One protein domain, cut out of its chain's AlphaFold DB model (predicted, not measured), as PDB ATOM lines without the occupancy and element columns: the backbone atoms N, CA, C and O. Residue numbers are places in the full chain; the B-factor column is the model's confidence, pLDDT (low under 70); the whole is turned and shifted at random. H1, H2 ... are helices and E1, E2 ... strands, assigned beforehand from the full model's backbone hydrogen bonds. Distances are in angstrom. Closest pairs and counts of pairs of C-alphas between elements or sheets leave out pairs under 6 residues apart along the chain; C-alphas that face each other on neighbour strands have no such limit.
ATOM      1  N   PRO A 165      20.814   8.208  97.776       95.62
ATOM      2  CA  PRO A 165      20.711   9.606  98.178       95.62
ATOM      3  C   PRO A 165      21.295  10.520  97.098       95.62
ATOM      4  O   PRO A 165      22.414  10.304  96.638       95.62
ATOM      5  N   LEU A 166      20.527  11.532  96.699       94.50
ATOM      6  CA  LEU A 166      20.980  12.593  95.803       94.50
ATOM      7  C   LEU A 166      21.405  13.809  96.630       94.50
ATOM      8  O   LEU A 166      22.517  14.307  96.498       94.50
ATOM      9  N   THR A 167      20.530  14.252  97.530       94.25
ATOM     10  CA  THR A 167      20.781  15.338  98.486       94.25
ATOM     11  C   THR A 167      20.275  14.924  99.867       94.25
ATOM     12  O   THR A 167      19.747  13.824 100.029       94.25
ATOM     13  N   ASP A 168      20.381  15.809 100.860       94.19
ATOM     14  CA  ASP A 168      19.826  15.565 102.201       94.19
ATOM     15  C   ASP A 168      18.304  15.312 102.183       94.19
ATOM     16  O   ASP A 168      17.784  14.591 103.033       94.19
ATOM     17  N   ASP A 169      17.597  15.864 101.192       96.19
ATOM     18  CA  ASP A 169      16.134  15.807 101.097       96.19
ATOM     19  C   ASP A 169      15.624  14.909  99.960       96.19
ATOM     20  O   ASP A 169      14.419  14.659  99.867       96.19
ATOM     21  N   LEU A 170      16.508  14.444  99.073       95.75
ATOM     22  CA  LEU A 170      16.134  13.726  97.855       95.75
ATOM     23  C   LEU A 170      16.897  12.415  97.719       95.75
ATOM     24  O   LEU A 170      18.118  12.381  97.853       95.75
ATOM     25  N   ALA A 171      16.190  11.354  97.340       97.00
ATOM     26  CA  ALA A 171      16.797  10.084  96.955       97.00
ATOM     27  C   ALA A 171      16.240   9.596  95.614       97.00
ATOM     28  O   ALA A 171      15.047   9.719  95.345       97.00
ATOM     29  N   LEU A 172      17.090   9.015  94.775       97.62
ATOM     30  CA  LEU A 172      16.684   8.314  93.566       97.62
ATOM     31  C   LEU A 172      16.153   6.931  93.956       97.62
ATOM     32  O   LEU A 172      16.842   6.182  94.647       97.62
ATOM     33  N   TYR A 173      14.931   6.605  93.540       97.19
ATOM     34  CA  TYR A 173      14.247   5.368  93.934       97.19
ATOM     35  C   TYR A 173      14.146   4.369  92.780       97.19
ATOM     36  O   TYR A 173      14.478   3.194  92.930       97.19
ATOM     37  N   GLU A 174      13.740   4.847  91.609       96.94
ATOM     38  CA  GLU A 174      13.617   4.037  90.402       96.94
ATOM     39  C   GLU A 174      14.110   4.860  89.218       96.94
ATOM     40  O   GLU A 174      13.741   6.025  89.079       96.94
ATOM     41  N   ALA A 175      14.957   4.298  88.360       97.00
ATOM     42  CA  ALA A 175      15.501   5.068  87.251       97.00
ATOM     43  C   ALA A 175      15.923   4.198  86.063       97.00
ATOM     44  O   ALA A 175      16.134   2.994  86.214       97.00
ATOM     45  N   PRO A 176      16.072   4.800  84.871       95.69
ATOM     46  CA  PRO A 176      16.801   4.189  83.768       95.69
ATOM     47  C   PRO A 176      18.264   3.930  84.122       95.69
ATOM     48  O   PRO A 176      18.837   4.641  84.944       95.69
ATOM     49  N   PHE A 177      18.887   2.952  83.459       94.94
ATOM     50  CA  PHE A 177      20.285   2.582  83.715       94.94
ATOM     51  C   PHE A 177      21.232   3.783  83.599       94.94
ATOM     52  O   PHE A 177      22.127   3.952  84.415       94.94
ATOM     53  N   ASP A 178      21.005   4.641  82.608       93.19
ATOM     54  CA  ASP A 178      21.780   5.853  82.341       93.19
ATOM     55  C   ASP A 178      21.718   6.845  83.505       93.19
ATOM     56  O   ASP A 178      22.728   7.432  83.880       93.19
ATOM     57  N   ILE A 179      20.535   6.998  84.101       94.62
ATOM     58  CA  ILE A 179      20.311   7.893  85.236       94.62
ATOM     59  C   ILE A 179      20.916   7.310  86.509       94.62
ATOM     60  O   ILE A 179      21.549   8.048  87.262       94.62
ATOM     61  N   TRP A 180      20.790   5.995  86.721       95.50
ATOM     62  CA  TRP A 180      21.524   5.322  87.790       95.50
ATOM     63  C   TRP A 180      23.022   5.532  87.636       95.50
ATOM     64  O   TRP A 180      23.657   5.932  88.600       95.50
ATOM     65  N   ALA A 181      23.564   5.346  86.431       92.81
ATOM     66  CA  ALA A 181      24.977   5.553  86.168       92.81
ATOM     67  C   ALA A 181      25.405   6.993  86.494       92.81
ATOM     68  O   ALA A 181      26.383   7.211  87.192       92.81
ATOM     69  N   ILE A 182      24.657   8.008  86.074       91.38
ATOM     70  CA  ILE A 182      25.015   9.389  86.420       91.38
ATOM     71  C   ILE A 182      24.989   9.599  87.944       91.38
ATOM     72  O   ILE A 182      25.991  10.036  88.512       91.38
ATOM     73  N   ALA A 183      23.894   9.226  88.612       92.69
ATOM     74  CA  ALA A 183      23.733   9.418  90.055       92.69
ATOM     75  C   ALA A 183      24.847   8.730  90.862       92.69
ATOM     76  O   ALA A 183      25.448   9.296  91.771       92.69
ATOM     77  N   ASP A 184      25.151   7.499  90.483       91.56
ATOM     78  CA  ASP A 184      26.077   6.606  91.163       91.56
ATOM     79  C   ASP A 184      27.557   6.916  90.860       91.56
ATOM     80  O   ASP A 184      28.456   6.436  91.552       91.56
ATOM     81  N   SER A 185      27.825   7.768  89.863       89.25
ATOM     82  CA  SER A 185      29.152   8.357  89.633       89.25
ATOM     83  C   SER A 185      29.500   9.488  90.613       89.25
ATOM     84  O   SER A 185      30.635   9.962  90.611       89.25
ATOM     85  N   GLY A 186      28.544   9.923  91.445       87.50
ATOM     86  CA  GLY A 186      28.698  11.052  92.368       87.50
ATOM     87  C   GLY A 186      28.439  12.427  91.739       87.50
ATOM     88  O   GLY A 186      28.579  13.437  92.422       87.50
ATOM     89  N   GLN A 187      28.035  12.474  90.467       88.12
ATOM     90  CA  GLN A 187      27.708  13.698  89.721       88.12
ATOM     91  C   GLN A 187      26.251  14.126  89.955       88.12
ATOM     92  O   GLN A 187      25.425  14.194  89.041       88.12
ATOM     93  N   THR A 188      25.895  14.323  91.227       89.25
ATOM     94  CA  THR A 188      24.523  14.664  91.623       89.25
ATOM     95  C   THR A 188      24.100  16.039  91.102       89.25
ATOM     96  O   THR A 188      22.957  16.195  90.678       89.25
ATOM     97  N   GLU A 189      24.986  17.037  91.127       89.50
ATOM     98  CA  GLU A 189      24.654  18.395  90.669       89.50
ATOM     99  C   GLU A 189      24.303  18.386  89.176       89.50
ATOM    100  O   GLU A 189      23.250  18.887  88.780       89.50
ATOM    101  N   GLU A 190      25.104  17.692  88.372       89.25
ATOM    102  CA  GLU A 190      24.874  17.507  86.943       89.25
ATOM    103  C   GLU A 190      23.576  16.737  86.667       89.25
ATOM    104  O   GLU A 190      22.854  17.047  85.717       89.25
ATOM    105  N   LEU A 191      23.245  15.746  87.504       91.31
ATOM    106  CA  LEU A 191      21.974  15.034  87.398       91.31
ATOM    107  C   LEU A 191      20.776  15.943  87.686       91.31
ATOM    108  O   LEU A 191      19.747  15.848  87.016       91.31
ATOM    109  N   ILE A 192      20.890  16.810  88.688       90.31
ATOM    110  CA  ILE A 192      19.835  17.762  89.039       90.31
ATOM    111  C   ILE A 192      19.653  18.781  87.910       90.31
ATOM    112  O   ILE A 192      18.515  19.060  87.528       90.31
ATOM    113  N   ASP A 193      20.742  19.288  87.335       89.50
ATOM    114  CA  ASP A 193      20.692  20.194  86.185       89.50
ATOM    115  C   ASP A 193      20.021  19.535  84.980       89.50
ATOM    116  O   ASP A 193      19.116  20.112  84.370       89.50
ATOM    117  N   LEU A 194      20.376  18.282  84.703       89.25
ATOM    118  CA  LEU A 194      19.726  17.480  83.677       89.25
ATOM    119  C   LEU A 194      18.220  17.333  83.935       89.25
ATOM    120  O   LEU A 194      17.411  17.478  83.014       89.25
ATOM    121  N   PHE A 195      17.832  17.061  85.182       91.62
ATOM    122  CA  PHE A 195      16.425  16.962  85.553       91.62
ATOM    123  C   PHE A 195      15.671  18.281  85.384       91.62
ATOM    124  O   PHE A 195      14.499  18.268  85.009       91.62
ATOM    125  N   ASN A 196      16.326  19.412  85.625       87.12
ATOM    126  CA  ASN A 196      15.738  20.728  85.402       87.12
ATOM    127  C   ASN A 196      15.575  21.041  83.905       87.12
ATOM    128  O   ASN A 196      14.614  21.709  83.530       87.12
ATOM    129  N   GLU A 197      16.481  20.562  83.047       86.62
ATOM    130  CA  GLU A 197      16.428  20.807  81.599       86.62
ATOM    131  C   GLU A 197      15.430  19.891  80.869       86.62
ATOM    132  O   GLU A 197      14.784  20.298  79.898       86.62
ATOM    133  N   HIS A 198      15.310  18.636  81.307       86.25
ATOM    134  CA  HIS A 198      14.599  17.595  80.558       86.25
ATOM    135  C   HIS A 198      13.497  16.882  81.357       86.25
ATOM    136  O   HIS A 198      12.868  15.947  80.848       86.25
ATOM    137  N   GLY A 199      13.229  17.313  82.592       87.69
ATOM    138  CA  GLY A 199      12.446  16.541  83.558       87.69
ATOM    139  C   GLY A 199      13.239  15.339  84.078       87.69
ATOM    140  O   GLY A 199      14.377  15.104  83.682       87.69
ATOM    141  N   SER A 200      12.642  14.499  84.925       85.19
ATOM    142  CA  SER A 200      13.374  13.380  85.547       85.19
ATOM    143  C   SER A 200      13.701  12.238  84.581       85.19
ATOM    144  O   SER A 200      14.200  11.196  84.997       85.19
ATOM    145  N   MET A 201      13.399  12.382  83.286       88.12
ATOM    146  CA  MET A 201      13.651  11.362  82.263       88.12
ATOM    147  C   MET A 201      13.036   9.996  82.621       88.12
ATOM    148  O   MET A 201      13.578   8.938  82.288       88.12
ATOM    149  N   ARG A 202      11.858  10.048  83.266       90.69
ATOM    150  CA  ARG A 202      11.088   8.941  83.867       90.69
ATOM    151  C   ARG A 202      11.614   8.404  85.198       90.69
ATOM    152  O   ARG A 202      10.989   7.502  85.743       90.69
ATOM    153  N   ALA A 203      12.705   8.940  85.734       95.31
ATOM    154  CA  ALA A 203      13.148   8.571  87.067       95.31
ATOM    155  C   ALA A 203      12.129   8.995  88.135       95.31
ATOM    156  O   ALA A 203      11.514  10.067  88.052       95.31
ATOM    157  N   VAL A 204      11.987   8.140  89.139       97.00
ATOM    158  CA  VAL A 204      11.189   8.337  90.342       97.00
ATOM    159  C   VAL A 204      12.122   8.751  91.469       97.00
ATOM    160  O   VAL A 204      13.090   8.058  91.798       97.00
ATOM    161  N   ILE A 205      11.807   9.891  92.066       97.06
ATOM    162  CA  ILE A 205      12.570  10.526  93.134       97.06
ATOM    163  C   ILE A 205      11.718  10.486  94.402       97.06
ATOM    164  O   ILE A 205      10.507  10.697  94.355       97.06
ATOM    165  N   CYS A 206      12.341  10.213  95.540       96.69
ATOM    166  CA  CYS A 206      11.732  10.298  96.856       96.69
ATOM    167  C   CYS A 206      12.071  11.647  97.500       96.69
ATOM    168  O   CYS A 206      13.241  12.007  97.619       96.69
ATOM    169  N   ASP A 207      11.037  12.372  97.921       96.06
ATOM    170  CA  ASP A 207      11.110  13.477  98.875       96.06
ATOM    171  C   ASP A 207      11.213  12.857 100.275       96.06
ATOM    172  O   ASP A 207      10.207  12.412 100.840       96.06
ATOM    173  N   VAL A 208      12.440  12.746 100.788       94.88
ATOM    174  CA  VAL A 208      12.760  11.981 102.004       94.88
ATOM    175  C   VAL A 208      12.017  12.524 103.232       94.88
ATOM    176  O   VAL A 208      11.403  11.719 103.936       94.88
ATOM    177  N   PRO A 209      11.965  13.851 103.486       95.44
ATOM    178  CA  PRO A 209      11.231  14.389 104.632       95.44
ATOM    179  C   PRO A 209       9.728  14.102 104.589       95.44
ATOM    180  O   PRO A 209       9.100  13.926 105.634       95.44
ATOM    181  N   GLN A 210       9.134  14.074 103.391       94.88
ATOM    182  CA  GLN A 210       7.700  13.820 103.225       94.88
ATOM    183  C   GLN A 210       7.371  12.335 103.059       94.88
ATOM    184  O   GLN A 210       6.198  11.972 103.162       94.88
ATOM    185  N   ASN A 211       8.374  11.492 102.800       93.75
ATOM    186  CA  ASN A 211       8.217  10.099 102.386       93.75
ATOM    187  C   ASN A 211       7.243   9.963 101.200       93.75
ATOM    188  O   ASN A 211       6.287   9.182 101.236       93.75
ATOM    189  N   ARG A 212       7.439  10.796 100.170       96.31
ATOM    190  CA  ARG A 212       6.584  10.839  98.974       96.31
ATOM    191  C   ARG A 212       7.410  10.702  97.708       96.31
ATOM    192  O   ARG A 212       8.442  11.349  97.565       96.31
ATOM    193  N   PHE A 213       6.899   9.933  96.759       96.81
ATOM    194  CA  PHE A 213       7.544   9.707  95.471       96.81
ATOM    195  C   PHE A 213       7.005  10.676  94.420       96.81
ATOM    196  O   PHE A 213       5.818  11.009  94.427       96.81
ATOM    197  N   PHE A 214       7.863  11.145  93.521       96.81
ATOM    198  CA  PHE A 214       7.487  12.037  92.431       96.81
ATOM    199  C   PHE A 214       8.378  11.852  91.199       96.81
ATOM    200  O   PHE A 214       9.499  11.357  91.279       96.81
ATOM    201  N   THR A 215       7.872  12.295  90.054       95.56
ATOM    202  CA  THR A 215       8.633  12.510  88.816       95.56
ATOM    203  C   THR A 215       8.745  14.014  88.561       95.56
ATOM    204  O   THR A 215       7.863  14.779  88.967       95.56
ATOM    205  N   LEU A 216       9.815  14.463  87.899       93.06
ATOM    206  CA  LEU A 216       9.936  15.853  87.444       93.06
ATOM    207  C   LEU A 216       9.450  15.955  86.003       93.06
ATOM    208  O   LEU A 216       9.870  15.183  85.139       93.06
ATOM    209  N   LEU A 217       8.554  16.902  85.753       89.75
ATOM    210  CA  LEU A 217       8.123  17.258  84.406       89.75
ATOM    211  C   LEU A 217       9.170  18.165  83.735       89.75
ATOM    212  O   LEU A 217       9.972  18.779  84.440       89.75
ATOM    213  N   PRO A 218       9.167  18.296  82.393       85.50
ATOM    214  CA  PRO A 218      10.123  19.156  81.683       85.50
ATOM    215  C   PRO A 218      10.081  20.643  82.063       85.50
ATOM    216  O   PRO A 218      10.996  21.381  81.731       85.50
ATOM    217  N   ASP A 219       9.020  21.102  82.729       88.56
ATOM    218  CA  ASP A 219       8.908  22.467  83.257       88.56
ATOM    219  C   ASP A 219       9.405  22.599  84.713       88.56
ATOM    220  O   ASP A 219       9.232  23.647  85.335       88.56
ATOM    221  N   GLY A 220       9.997  21.535  85.269       87.69
ATOM    222  CA  GLY A 220      10.470  21.453  86.652       87.69
ATOM    223  C   GLY A 220       9.378  21.139  87.681       87.69
ATOM    224  O   GLY A 220       9.668  21.023  88.875       87.69
ATOM    225  N   THR A 221       8.120  20.976  87.264       93.12
ATOM    226  CA  THR A 221       7.023  20.659  88.185       93.12
ATOM    227  C   THR A 221       7.174  19.245  88.743       93.12
ATOM    228  O   THR A 221       7.370  18.282  88.002       93.12
ATOM    229  N   ARG A 222       7.015  19.099  90.066       95.31
ATOM    230  CA  ARG A 222       6.920  17.788  90.721       95.31
ATOM    231  C   ARG A 222       5.525  17.204  90.529       95.31
ATOM    232  O   ARG A 222       4.545  17.761  91.026       95.31
ATOM    233  N   GLN A 223       5.442  16.054  89.877       96.00
ATOM    234  CA  GLN A 223       4.234  15.240  89.833       96.00
ATOM    235  C   GLN A 223       4.379  14.101  90.845       96.00
ATOM    236  O   GLN A 223       5.099  13.134  90.602       96.00
ATOM    237  N   TYR A 224       3.719  14.242  91.994       95.69
ATOM    238  CA  TYR A 224       3.710  13.208  93.028       95.69
ATOM    239  C   TYR A 224       2.903  11.988  92.574       95.69
ATOM    240  O   TYR A 224       1.851  12.138  91.951       95.69
ATOM    241  N   LEU A 225       3.415  10.803  92.894       93.19
ATOM    242  CA  LEU A 225       2.775   9.520  92.629       93.19
ATOM    243  C   LEU A 225       1.802   9.207  93.778       93.19
ATOM    244  O   LEU A 225       2.124   9.473  94.941       93.19
TER     245      LEU A 225
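What this domain is: This is residues 165 to 225 of the 226 residues of an uncharacterized protein of Dethiobacter alkaliphilus AHT 1 (UniProt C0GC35). A twisted antiparallel sheet of four strands, E1 to E4, is joined by a helical hairpin, H1 and H2, that is only loosely packed on it, H1 near E1 and H2 apart from E1. H1 only grazes the sheet near E1, and H2 folds back from H1, coming near E3 at Phe 195. The printed part has 61 residues, with two named helices and four named strands in the order E1, H1, H2, E2, E3, E4; the sheet order is E1, E2, E3, E4 and the class is mixed. It is compact, with a radius of gyration of the C-alphas of 10.4 A, and rounded, spanning 26 by 23 by 18 A.

How they stand to each other: The sheet, strongly twisted but only just at 4.4 A off its best plane, has edge strands E1, residues 170 to 175, and E4, residues 222 to 224. E2, residues 204 to 207, is antiparallel to E1 at 161 degrees, with N 171 and O 206 within hydrogen-bond range at 3.0 A. E3, residues 212 to 216, forms a hairpin with E2, N 205 and O 214 being 2.8 A apart, and another with E4, N 215 and O 223 being 2.9 A apart. E2, E3 and E4 make a meander, each strand the antiparallel neighbour of the one before. H1, residues 177 to 184, grazes the sheet with residues 179 to 184. H2, residues 188 to 198, touches H1 in a helical hairpin, opposite ways at a steep tilt of 40 degrees; their closest C-alphas, Ala 183 and Leu 191, are 6.5 A apart. H2 is only just not on the sheet, with 4 pairs of C-alphas within 10 A. In H1 and H2, every O i to N i+4 pair is within hydrogen-bond range.

Where its parts are: E1 runs 13.7 A from C-alpha 170 at (16.134, 13.726, 97.855), H1 10.3 A and H2 15.1 A. E2 measures 10.0 A, E3 13.0 A and E4 6.1 A, ending at C-alpha 224 (3.710, 13.208, 93.028).

The domain as a whole: The C-alphas farthest apart, of Ser 185 and Leu 225, are 26.6 A apart. The printed part has no cut, its five links between named elements are tight, and no printed residue is under 70 in pLDDT.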